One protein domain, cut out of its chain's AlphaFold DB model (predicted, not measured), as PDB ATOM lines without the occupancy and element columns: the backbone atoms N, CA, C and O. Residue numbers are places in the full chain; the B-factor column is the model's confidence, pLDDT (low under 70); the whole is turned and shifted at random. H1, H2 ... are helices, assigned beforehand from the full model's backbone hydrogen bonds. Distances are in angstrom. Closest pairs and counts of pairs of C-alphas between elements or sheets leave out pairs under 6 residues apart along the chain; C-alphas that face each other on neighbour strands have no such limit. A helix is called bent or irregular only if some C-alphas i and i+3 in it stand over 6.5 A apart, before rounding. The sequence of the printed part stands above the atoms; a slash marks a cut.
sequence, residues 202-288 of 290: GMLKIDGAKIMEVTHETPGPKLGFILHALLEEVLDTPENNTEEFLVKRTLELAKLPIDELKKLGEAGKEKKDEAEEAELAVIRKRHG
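This is residues 202 to 288 of the 290 residues of the protein "PolyA polymerase" of Parcubacteria group bacterium GW2011_GWA1_47_8 (UniProt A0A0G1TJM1). A compact head of three short helices, H1, H2 and H3, set crosswise to one another, has one long helix, H4, running across it and on beyond it as an arm. H2 is in the middle of the assembly, with H1 and H3 on one side and H4 on the other; the arm that sticks out is residues 276 to 288, of which 276 to 286 belong to H4. The printed part has 87 residues with four named helices, H1, H2, H3 and H4 in that order along the chain, and no named strand; its class is all helix. It is only just compact, close to loose, with a radius of gyration of the C-alphas of 14.2 A, and its outline is elongated, 50 by 26 by 19 A.

The printed part begins at Gly 202, whose C-alpha is at (57.382, 123.606, 187.679). H1 takes residues 208 to 215, from Gly 208 to Thr 215, and starts with its C-alpha at (60.456, 116.759, 193.731). H2 takes residues 221 to 236, from Pro 221 to Asp 236, and measures 23.2 A from first to last C-alpha. H3 takes residues 243 to 253, from Glu 243 to Leu 253, with a length of 15.0 A. H4 is the longest helix, with 29 residues from Ile 258 to Arg 286; it measures 41.8 A, and its last C-alpha is at (56.656, 143.176, 169.951). No helix is bent or irregular.

H2 is the hub, touching the three other helices. H2 and H4 touch, with 36 pairs of C-alphas within 8 A; the closest C-alphas, those of Phe 225 and Gly 265, are 4.0 A apart. The lines of H2 and H4 stand at a steep tilt of 46 degrees, and the two run the same way. H2 touches H1 with residues 223 to 227 alone, where the closest C-alphas, those of Gly 208 and Leu 223, are 6.2 A apart. These two helices are about perpendicular, at 82 degrees. H2 touches H3 with residues 226 to 230 alone; the closest C-alphas, those of Ile 226 and Leu 253, are 6.5 A apart. H2 and H3 run opposite ways at a steep tilt of 56 degrees. H1 also touches H3, and the closest C-alphas there, those of Thr 215 and Leu 251, are 6.2 A apart. H1 and H3 run the same way at a steep tilt of 65 degrees. H3 and H4 are close but not clearly touching, with the closest C-alphas, those of Leu 253 and Leu 261, 7.1 A apart, while H1 and H4 are apart. The packing is mostly crossed: of the four pairs of helices that touch, 0 are at a shallow tilt. In H1, H2, H3 and H4 every O i to N i+4 pair is within hydrogen-bond range.

The two C-alphas farthest apart, those of His 216 and Gly 288, are 49.7 A apart, and the first and last printed C-alphas are 30.2 A apart. Residues 276 to 288 stand free; without them the body has 74 residues, spans 30 by 26 by 18 A and has a radius of gyration of 11.1 A. The printed part has no cut. The links from H1 to H2 and from H3 to H4 are tight, with 5 and 4 residues, and the link from H2 to H3 is short, with 6; no link is long. The mean pLDDT of the printed part of this model is 94.6, and no printed residue is under 70.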
ATOM      1  N   GLY A 202      58.795 123.991 187.593       90.56
ATOM      2  CA  GLY A 202      57.382 123.606 187.679       90.56
ATOM      3  C   GLY A 202      56.721 123.317 186.325       90.56
ATOM      4  O   GLY A 202      55.594 122.837 186.294       90.56
ATOM      5  N   MET A 203      57.399 123.609 185.209       91.25
ATOM      6  CA  MET A 203      56.951 123.244 183.860       91.25
ATOM      7  C   MET A 203      57.213 121.771 183.521       91.25
ATOM      8  O   MET A 203      56.635 121.252 182.561       91.25
ATOM      9  N   LEU A 204      58.095 121.106 184.273       94.81
ATOM     10  CA  LEU A 204      58.430 119.705 184.061       94.81
ATOM     11  C   LEU A 204      57.237 118.801 184.396       94.81
ATOM     12  O   LEU A 204      56.487 119.051 185.337       94.81
ATOM     13  N   LYS A 205      57.093 117.694 183.661       96.44
ATOM     14  CA  LYS A 205      56.155 116.599 183.980       96.44
ATOM     15  C   LYS A 205      56.653 115.688 185.110       96.44
ATOM     16  O   LYS A 205      56.149 114.583 185.275       96.44
ATOM     17  N   ILE A 206      57.627 116.156 185.884       96.75
ATOM     18  CA  ILE A 206      58.126 115.533 187.104       96.75
ATOM     19  C   ILE A 206      58.354 116.629 188.146       96.75
ATOM     20  O   ILE A 206      58.737 117.748 187.806       96.75
ATOM     21  N   ASP A 207      58.142 116.312 189.416       96.00
ATOM     22  CA  ASP A 207      58.407 117.213 190.531       96.00
ATOM     23  C   ASP A 207      59.312 116.548 191.580       96.00
ATOM     24  O   ASP A 207      59.739 115.399 191.447       96.00
ATOM     25  N   GLY A 208      59.623 117.282 192.650       95.06
ATOM     26  CA  GLY A 208      60.456 116.759 193.731       95.06
ATOM     27  C   GLY A 208      59.856 115.533 194.427       95.06
ATOM     28  O   GLY A 208      60.611 114.667 194.859       95.06
ATOM     29  N   ALA A 209      58.524 115.428 194.517       96.19
ATOM     30  CA  ALA A 209      57.866 114.287 195.147       96.19
ATOM     31  C   ALA A 209      58.070 113.017 194.320       96.19
ATOM     32  O   ALA A 209      58.476 111.988 194.864       96.19
ATOM     33  N   LYS A 210      57.890 113.114 192.999       96.56
ATOM     34  CA  LYS A 210      58.124 111.993 192.092       96.56
ATOM     35  C   LYS A 210      59.597 111.594 192.039       96.56
ATOM     36  O   LYS A 210      59.893 110.403 192.026       96.56
ATOM     37  N   ILE A 211      60.524 112.556 192.081       96.62
ATOM     38  CA  ILE A 211      61.963 112.256 192.175       96.62
ATOM     39  C   ILE A 211      62.260 111.430 193.433       96.62
ATOM     40  O   ILE A 211      62.928 110.403 193.329       96.62
ATOM     41  N   MET A 212      61.751 111.827 194.605       97.12
ATOM     42  CA  MET A 212      61.944 111.068 195.853       97.12
ATOM     43  C   MET A 212      61.348 109.659 195.775       97.12
ATOM     44  O   MET A 212      61.974 108.706 196.228       97.12
ATOM     45  N   GLU A 213      60.166 109.514 195.172       96.75
ATOM     46  CA  GLU A 213      59.507 108.217 194.984       96.75
ATOM     47  C   GLU A 213      60.376 107.247 194.169       96.75
ATOM     48  O   GLU A 213      60.582 106.111 194.593       96.75
ATOM     49  N   VAL A 214      60.905 107.693 193.023       96.25
ATOM     50  CA  VAL A 214      61.613 106.807 192.083       96.25
ATOM     51  C   VAL A 214      63.083 106.589 192.442       96.25
ATOM     52  O   VAL A 214      63.651 105.565 192.078       96.25
ATOM     53  N   THR A 215      63.715 107.537 193.139       94.56
ATOM     54  CA  THR A 215      65.144 107.457 193.500       94.56
ATOM     55  C   THR A 215      65.393 107.015 194.939       94.56
ATOM     56  O   THR A 215      66.514 106.632 195.261       94.56
ATOM     57  N   HIS A 216      64.374 107.076 195.804       94.12
ATOM     58  CA  HIS A 216      64.489 106.922 197.259       94.12
ATOM     59  C   HIS A 216      65.419 107.945 197.939       94.12
ATOM     60  O   HIS A 216      65.849 107.743 199.076       94.12
ATOM     61  N   GLU A 217      65.717 109.057 197.264       93.06
ATOM     62  CA  GLU A 217      66.457 110.179 197.837       93.06
ATOM     63  C   GLU A 217      65.612 110.947 198.862       93.06
ATOM     64  O   GLU A 217      64.381 110.983 198.797       93.06
ATOM     65  N   THR A 218      66.282 111.607 199.804       93.31
ATOM     66  CA  THR A 218      65.633 112.466 200.803       93.31
ATOM     67  C   THR A 218      65.571 113.926 200.336       93.31
ATOM     68  O   THR A 218      66.322 114.329 199.441       93.31
ATOM     69  N   PRO A 219      64.691 114.763 200.924       94.31
ATOM     70  CA  PRO A 219      64.640 116.184 200.601       94.31
ATOM     71  C   PRO A 219      66.006 116.862 200.774       94.31
ATOM     72  O   PRO A 219      66.577 116.864 201.864       94.31
ATOM     73  N   GLY A 220      66.520 117.485 199.711       93.62
ATOM     74  CA  GLY A 220      67.804 118.180 199.760       93.62
ATOM     75  C   GLY A 220      68.199 118.862 198.446       93.62
ATOM     76  O   GLY A 220      67.493 118.735 197.442       93.62
ATOM     77  N   PRO A 221      69.348 119.569 198.420       93.50
ATOM     78  CA  PRO A 221      69.826 120.306 197.244       93.50
ATOM     79  C   PRO A 221      69.965 119.443 195.984       93.50
ATOM     80  O   PRO A 221      69.761 119.940 194.877       93.50
ATOM     81  N   LYS A 222      70.248 118.143 196.158       94.81
ATOM     82  CA  LYS A 222      70.366 117.154 195.080       94.81
ATOM     83  C   LYS A 222      69.131 117.129 194.170       94.81
ATOM     84  O   LYS A 222      69.282 117.129 192.954       94.81
ATOM     85  N   LEU A 223      67.923 117.195 194.738       96.12
ATOM     86  CA  LEU A 223      66.670 117.223 193.970       96.12
ATOM     87  C   LEU A 223      66.571 118.489 193.116       96.12
ATOM     88  O   LEU A 223      66.154 118.429 191.965       96.12
ATOM     89  N   GLY A 224      66.982 119.634 193.669       95.25
ATOM     90  CA  GLY A 224      67.016 120.897 192.936       95.25
ATOM     91  C   GLY A 224      67.987 120.847 191.757       95.25
ATOM     92  O   GLY A 224      67.647 121.312 190.674       95.25
ATOM     93  N   PHE A 225      69.165 120.246 191.943       97.56
ATOM     94  CA  PHE A 225      70.128 120.052 190.859       97.56
ATOM     95  C   PHE A 225      69.579 119.161 189.744       97.56
ATOM     96  O   PHE A 225      69.679 119.533 188.579       97.56
ATOM     97  N   ILE A 226      68.934 118.044 190.096       97.38
ATOM     98  CA  ILE A 226      68.278 117.158 189.126       97.38
ATOM     99  C   ILE A 226      67.191 117.918 188.358       97.38
ATOM    100  O   ILE A 226      67.187 117.893 187.134       97.38
ATOM    101  N   LEU A 227      66.305 118.638 189.050       97.56
ATOM    102  CA  LEU A 227      65.238 119.409 188.406       97.56
ATOM    103  C   LEU A 227      65.779 120.456 187.426       97.56
ATOM    104  O   LEU A 227      65.216 120.631 186.351       97.56
ATOM    105  N   HIS A 228      66.863 121.151 187.774       97.38
ATOM    106  CA  HIS A 228      67.468 122.128 186.870       97.38
ATOM    107  C   HIS A 228      68.171 121.476 185.677       97.38
ATOM    108  O   HIS A 228      68.003 121.967 184.566       97.38
ATOM    109  N   ALA A 229      68.867 120.356 185.873       96.75
ATOM    110  CA  ALA A 229      69.476 119.601 184.777       96.75
ATOM    111  C   ALA A 229      68.415 119.062 183.796       96.75
ATOM    112  O   ALA A 229      68.555 119.183 182.584       96.75
ATOM    113  N   LEU A 230      67.303 118.528 184.310       97.00
ATOM    114  CA  LEU A 230      66.176 118.090 183.479       97.00
ATOM    115  C   LEU A 230      65.525 119.256 182.729       97.00
ATOM    116  O   LEU A 230      65.113 119.098 181.582       97.00
ATOM    117  N   LEU A 231      65.415 120.420 183.376       95.75
ATOM    118  CA  LEU A 231      64.881 121.616 182.738       95.75
ATOM    119  C   LEU A 231      65.758 122.068 181.570       95.75
ATOM    120  O   LEU A 231      65.210 122.453 180.548       95.75
ATOM    121  N   GLU A 232      67.080 121.986 181.696       95.94
ATOM    122  CA  GLU A 232      68.011 122.264 180.598       95.94
ATOM    123  C   GLU A 232      67.725 121.376 179.378       95.94
ATOM    124  O   GLU A 232      67.475 121.888 178.288       95.94
ATOM    125  N   GLU A 233      67.652 120.054 179.580       95.25
ATOM    126  CA  GLU A 233      67.375 119.088 178.507       95.25
ATOM    127  C   GLU A 233      66.006 119.327 177.847       95.25
ATOM    128  O   GLU A 233      65.862 119.194 176.632       95.25
ATOM    129  N   VAL A 234      64.997 119.712 178.634       95.06
ATOM    130  CA  VAL A 234      63.658 120.048 178.128       95.06
ATOM    131  C   VAL A 234      63.636 121.386 177.387       95.06
ATOM    132  O   VAL A 234      62.888 121.528 176.424       95.06
ATOM    133  N   LEU A 235      64.425 122.377 177.806       89.94
ATOM    134  CA  LEU A 235      64.528 123.651 177.091       89.94
ATOM    135  C   LEU A 235      65.194 123.472 175.720       89.94
ATOM    136  O   LEU A 235      64.792 124.137 174.767       89.94
ATOM    137  N   ASP A 236      66.158 122.557 175.608       90.62
ATOM    138  CA  ASP A 236      66.799 122.217 174.336       90.62
ATOM    139  C   ASP A 236      65.945 121.270 173.472       90.62
ATOM    140  O   ASP A 236      65.984 121.344 172.244       90.62
ATOM    141  N   THR A 237      65.174 120.368 174.084       92.56
ATOM    142  CA  THR A 237      64.291 119.414 173.389       92.56
ATOM    143  C   THR A 237      62.945 119.297 174.120       92.56
ATOM    144  O   THR A 237      62.764 118.412 174.961       92.56
ATOM    145  N   PRO A 238      61.969 120.177 173.819       91.56
ATOM    146  CA  PRO A 238      60.682 120.227 174.521       91.56
ATOM    147  C   PRO A 238      59.876 118.922 174.490       91.56
ATOM    148  O   PRO A 238      59.101 118.649 175.409       91.56
ATOM    149  N   GLU A 239      60.074 118.091 173.465       93.56
ATOM    150  CA  GLU A 239      59.430 116.784 173.295       93.56
ATOM    151  C   GLU A 239      59.801 115.802 174.414       93.56
ATOM    152  O   GLU A 239      59.038 114.882 174.713       93.56
ATOM    153  N   ASN A 240      60.937 116.024 175.079       93.81
ATOM    154  CA  ASN A 240      61.401 115.213 176.198       93.81
ATOM    155  C   ASN A 240      60.644 115.496 177.503       93.81
ATOM    156  O   ASN A 240      60.823 114.768 178.479       93.81
ATOM    157  N   ASN A 241      59.763 116.502 177.549       96.00
ATOM    158  CA  ASN A 241      58.946 116.803 178.727       96.00
ATOM    159  C   ASN A 241      57.768 115.823 178.888       96.00
ATOM    160  O   ASN A 241      56.597 116.209 178.927       96.00
ATOM    161  N   THR A 242      58.086 114.537 178.965       96.88
ATOM    162  CA  THR A 242      57.159 113.447 179.260       96.88
ATOM    163  C   THR A 242      57.559 112.808 180.581       96.88
ATOM    164  O   THR A 242      58.742 112.731 180.910       96.88
ATOM    165  N   GLU A 243      56.579 112.349 181.357       95.81
ATOM    166  CA  GLU A 243      56.860 111.699 182.642       95.81
ATOM    167  C   GLU A 243      57.797 110.493 182.464       95.81
ATOM    168  O   GLU A 243      58.758 110.345 183.214       95.81
ATOM    169  N   GLU A 244      57.582 109.686 181.420       96.25
ATOM    170  CA  GLU A 244      58.396 108.503 181.116       96.25
ATOM    171  C   GLU A 244      59.876 108.849 180.888       96.25
ATOM    172  O   GLU A 244      60.757 108.272 181.535       96.25
ATOM    173  N   PHE A 245      60.159 109.821 180.013       97.44
ATOM    174  CA  PHE A 245      61.527 110.265 179.751       97.44
ATOM    175  C   PHE A 245      62.171 110.844 181.013       97.44
ATOM    176  O   PHE A 245      63.284 110.460 181.377       97.44
ATOM    177  N   LEU A 246      61.462 111.737 181.708       97.69
ATOM    178  CA  LEU A 246      62.003 112.446 182.863       97.69
ATOM    179  C   LEU A 246      62.282 111.512 184.040       97.69
ATOM    180  O   LEU A 246      63.291 111.690 184.721       97.69
ATOM    181  N   VAL A 247      61.451 110.489 184.265       97.75
ATOM    182  CA  VAL A 247      61.698 109.463 185.290       97.75
ATOM    183  C   VAL A 247      62.945 108.655 184.949       97.75
ATOM    184  O   VAL A 247      63.827 108.506 185.797       97.75
ATOM    185  N   LYS A 248      63.063 108.175 183.704       97.62
ATOM    186  CA  LYS A 248      64.257 107.449 183.255       97.62
ATOM    187  C   LYS A 248      65.510 108.298 183.463       97.62
ATOM    188  O   LYS A 248      66.481 107.837 184.061       97.62
ATOM    189  N   ARG A 249      65.465 109.555 183.020       97.44
ATOM    190  CA  ARG A 249      66.597 110.471 183.112       97.44
ATOM    191  C   ARG A 249      66.950 110.823 184.556       97.44
ATOM    192  O   ARG A 249      68.123 110.850 184.914       97.44
ATOM    193  N   THR A 250      65.950 110.988 185.417       97.50
ATOM    194  CA  THR A 250      66.132 111.175 186.863       97.50
ATOM    195  C   THR A 250      66.935 110.036 187.490       97.50
ATOM    196  O   THR A 250      67.855 110.295 188.262       97.50
ATOM    197  N   LEU A 251      66.628 108.780 187.149       97.31
ATOM    198  CA  LEU A 251      67.344 107.607 187.669       97.31
ATOM    199  C   LEU A 251      68.810 107.554 187.216       97.31
ATOM    200  O   LEU A 251      69.660 107.023 187.932       97.31
ATOM    201  N   GLU A 252      69.112 108.073 186.027       96.81
ATOM    202  CA  GLU A 252      70.480 108.210 185.524       96.81
ATOM    203  C   GLU A 252      71.225 109.319 186.278       96.81
ATOM    204  O   GLU A 252      72.302 109.075 186.821       96.81
ATOM    205  N   LEU A 253      70.616 110.503 186.388       96.44
ATOM    206  CA  LEU A 253      71.179 111.659 187.087       96.44
ATOM    207  C   LEU A 253      71.414 111.376 188.577       96.44
ATOM    208  O   LEU A 253      72.450 111.749 189.121       96.44
ATOM    209  N   ALA A 254      70.506 110.665 189.248       95.25
ATOM    210  CA  ALA A 254      70.616 110.367 190.676       95.25
ATOM    211  C   ALA A 254      71.859 109.534 191.048       95.25
ATOM    212  O   ALA A 254      72.307 109.597 192.196       95.25
ATOM    213  N   LYS A 255      72.433 108.789 190.093       95.50
ATOM    214  CA  LYS A 255      73.655 107.987 190.280       95.50
ATOM    215  C   LYS A 255      74.938 108.818 190.224       95.50
ATOM    216  O   LYS A 255      75.989 108.317 190.623       95.50
ATOM    217  N   LEU A 256      74.872 110.049 189.720       94.75
ATOM    218  CA  LEU A 256      76.039 110.913 189.587       94.75
ATOM    219  C   LEU A 256      76.496 111.457 190.955       94.75
ATOM    220  O   LEU A 256      75.667 111.680 191.850       94.75
ATOM    221  N   PRO A 257      77.807 111.715 191.132       95.00
ATOM    222  CA  PRO A 257      78.320 112.436 192.289       95.00
ATOM    223  C   PRO A 257      77.656 113.808 192.438       95.00
ATOM    224  O   PRO A 257      77.358 114.489 191.454       95.00
ATOM    225  N   ILE A 258      77.470 114.258 193.682       93.00
ATOM    226  CA  ILE A 258      76.763 115.515 193.960       93.00
ATOM    227  C   ILE A 258      77.434 116.740 193.323       93.00
ATOM    228  O   ILE A 258      76.736 117.658 192.907       93.00
ATOM    229  N   ASP A 259      78.763 116.738 193.195       94.44
ATOM    230  CA  ASP A 259      79.513 117.831 192.565       94.44
ATOM    231  C   ASP A 259      79.268 117.915 191.054       94.44
ATOM    232  O   ASP A 259      79.263 119.006 190.488       94.44
ATOM    233  N   GLU A 260      79.038 116.779 190.393       95.19
ATOM    234  CA  GLU A 260      78.689 116.736 188.972       95.19
ATOM    235  C   GLU A 260      77.240 117.181 188.761       95.19
ATOM    236  O   GLU A 260      76.975 118.045 187.927       95.19
ATOM    237  N   LEU A 261      76.319 116.693 189.603       95.25
ATOM    238  CA  LEU A 261      74.934 117.167 189.620       95.25
ATOM    239  C   LEU A 261      74.848 118.669 189.857       95.25
ATOM    240  O   LEU A 261      74.069 119.343 189.196       95.25
ATOM    241  N   LYS A 262      75.653 119.201 190.777       96.94
ATOM    242  CA  LYS A 262      75.697 120.634 191.050       96.94
ATOM    243  C   LYS A 262      76.051 121.430 189.794       96.94
ATOM    244  O   LYS A 262      75.352 122.393 189.508       96.94
ATOM    245  N   LYS A 263      77.064 121.004 189.030       96.62
ATOM    246  CA  LYS A 263      77.449 121.663 187.769       96.62
ATOM    247  C   LYS A 263      76.318 121.636 186.742       96.62
ATOM    248  O   LYS A 263      76.010 122.674 186.171       96.62
ATOM    249  N   LEU A 264      75.673 120.483 186.554       95.50
ATOM    250  CA  LEU A 264      74.518 120.356 185.652       95.50
ATOM    251  C   LEU A 264      73.339 121.223 186.116       95.50
ATOM    252  O   LEU A 264      72.695 121.901 185.330       95.50
ATOM    253  N   GLY A 265      73.071 121.256 187.421       94.88
ATOM    254  CA  GLY A 265      72.017 122.085 187.990       94.88
ATOM    255  C   GLY A 265      72.307 123.587 187.909       94.88
ATOM    256  O   GLY A 265      71.373 124.382 187.835       94.88
ATOM    257  N   GLU A 266      73.575 123.995 187.951       95.56
ATOM    258  CA  GLU A 266      74.004 125.380 187.720       95.56
ATOM    259  C   GLU A 266      73.853 125.759 186.241       95.56
ATOM    260  O   GLU A 266      73.207 126.768 185.964       95.56
ATOM    261  N   ALA A 267      74.298 124.909 185.309       94.00
ATOM    262  CA  ALA A 267      74.079 125.095 183.872       94.00
ATOM    263  C   ALA A 267      72.582 125.205 183.529       94.00
ATOM    264  O   ALA A 267      72.151 126.153 182.875       94.00
ATOM    265  N   GLY A 268      71.744 124.328 184.089       92.62
ATOM    266  CA  GLY A 268      70.298 124.408 183.908       92.62
ATOM    267  C   GLY A 268      69.644 125.647 184.530       92.62
ATOM    268  O   GLY A 268      68.611 126.111 184.043       92.62
ATOM    269  N   LYS A 269      70.224 126.237 185.586       92.88
ATOM    270  CA  LYS A 269      69.776 127.545 186.102       92.88
ATOM    271  C   LYS A 269      70.132 128.673 185.145       92.88
ATOM    272  O   LYS A 269      69.261 129.497 184.881       92.88
ATOM    273  N   GLU A 270      71.361 128.684 184.637       94.00
ATOM    274  CA  GLU A 270      71.824 129.662 183.648       94.00
ATOM    275  C   GLU A 270      70.961 129.588 182.386       94.00
ATOM    276  O   GLU A 270      70.371 130.590 181.993       94.00
ATOM    277  N   LYS A 271      70.747 128.386 181.840       91.25
ATOM    278  CA  LYS A 271      69.877 128.161 180.680       91.25
ATOM    279  C   LYS A 271      68.439 128.621 180.922       91.25
ATOM    280  O   LYS A 271      67.819 129.219 180.045       91.25
ATOM    281  N   LYS A 272      67.894 128.369 182.117       92.94
ATOM    282  CA  LYS A 272      66.567 128.862 182.517       92.94
ATOM    283  C   LYS A 272      66.526 130.393 182.529       92.94
ATOM    284  O   LYS A 272      65.546 130.961 182.060       92.94
ATOM    285  N   ASP A 273      67.553 131.053 183.061       91.62
ATOM    286  CA  ASP A 273      67.638 132.517 183.078       91.62
ATOM    287  C   ASP A 273      67.810 133.094 181.655       91.62
ATOM    288  O   ASP A 273      67.175 134.095 181.319       91.62
ATOM    289  N   GLU A 274      68.578 132.436 180.781       91.88
ATOM    290  CA  GLU A 274      68.708 132.795 179.361       91.88
ATOM    291  C   GLU A 274      67.386 132.651 178.597       91.88
ATOM    292  O   GLU A 274      66.993 133.554 177.855       91.88
ATOM    293  N   ALA A 275      66.678 131.533 178.786       89.69
ATOM    294  CA  ALA A 275      65.376 131.287 178.173       89.69
ATOM    295  C   ALA A 275      64.334 132.315 178.642       89.69
ATOM    296  O   ALA A 275      63.584 132.863 177.832       89.69
ATOM    297  N   GLU A 276      64.333 132.628 179.939       90.88
ATOM    298  CA  GLU A 276      63.489 133.664 180.531       90.88
ATOM    299  C   GLU A 276      63.761 135.042 179.899       90.88
ATOM    300  O   GLU A 276      62.823 135.724 179.480       90.88
ATOM    301  N   GLU A 277      65.028 135.456 179.767       91.56
ATOM    302  CA  GLU A 277      65.366 136.741 179.139       91.56
ATOM    303  C   GLU A 277      65.050 136.745 177.635       91.56
ATOM    304  O   GLU A 277      64.593 137.762 177.109       91.56
ATOM    305  N   ALA A 278      65.212 135.616 176.939       91.06
ATOM    306  CA  ALA A 278      64.836 135.487 175.535       91.06
ATOM    307  C   ALA A 278      63.323 135.684 175.326       91.06
ATOM    308  O   ALA A 278      62.917 136.440 174.437       91.06
ATOM    309  N   GLU A 279      62.476 135.081 176.167       90.69
ATOM    310  CA  GLU A 279      61.025 135.305 176.135       90.69
ATOM    311  C   GLU A 279      60.663 136.770 176.410       90.69
ATOM    312  O   GLU A 279      59.851 137.374 175.695       90.69
ATOM    313  N   LEU A 280      61.289 137.372 177.426       91.81
ATOM    314  CA  LEU A 280      61.089 138.779 177.768       91.81
ATOM    315  C   LEU A 280      61.506 139.702 176.617       91.81
ATOM    316  O   LEU A 280      60.778 140.642 176.285       91.81
ATOM    317  N   ALA A 281      62.629 139.420 175.957       92.50
ATOM    318  CA  ALA A 281      63.095 140.171 174.798       92.50
ATOM    319  C   ALA A 281      62.105 140.091 173.625       92.50
ATOM    320  O   ALA A 281      61.859 141.101 172.958       92.50
ATOM    321  N   VAL A 282      61.476 138.932 173.395       93.19
ATOM    322  CA  VAL A 282      60.424 138.772 172.375       93.19
ATOM    323  C   VAL A 282      59.207 139.643 172.692       93.19
ATOM    324  O   VAL A 282      58.700 140.331 171.797       93.19
ATOM    325  N   ILE A 283      58.753 139.663 173.949       93.12
ATOM    326  CA  ILE A 283      57.635 140.512 174.390       93.12
ATOM    327  C   ILE A 283      57.980 141.991 174.187       93.12
ATOM    328  O   ILE A 283      57.246 142.727 173.526       93.12
ATOM    329  N   ARG A 284      59.133 142.433 174.691       93.44
ATOM    330  CA  ARG A 284      59.576 143.830 174.588       93.44
ATOM    331  C   ARG A 284      59.726 144.273 173.128       93.44
ATOM    332  O   ARG A 284      59.234 145.340 172.752       93.44
ATOM    333  N   LYS A 285      60.281 143.413 172.264       94.06
ATOM    334  CA  LYS A 285      60.400 143.661 170.819       94.06
ATOM    335  C   LYS A 285      59.041 143.856 170.143       94.06
ATOM    336  O   LYS A 285      58.912 144.770 169.332       94.06
ATOM    337  N   ARG A 286      58.026 143.056 170.492       93.62
ATOM    338  CA  ARG A 286      56.656 143.176 169.951       93.62
ATOM    339  C   ARG A 286      56.040 144.549 170.218       93.62
ATOM    340  O   ARG A 286      55.367 145.103 169.355       93.62
ATOM    341  N   HIS A 287      56.337 145.115 171.384       93.81
ATOM    342  CA  HIS A 287      55.886 146.445 171.802       93.81
ATOM    343  C   HIS A 287      56.829 147.579 171.359       93.81
ATOM    344  O   HIS A 287      56.577 148.759 171.624       93.81
ATOM    345  N   GLY A 288      57.924 147.263 170.660       92.19
ATOM    346  CA  GLY A 288      58.928 148.245 170.250       92.19
ATOM    347  C   GLY A 288      59.550 148.971 171.445       92.19
ATOM    348  O   GLY A 288      59.737 150.194 171.399       92.19
TER     349      GLY A 288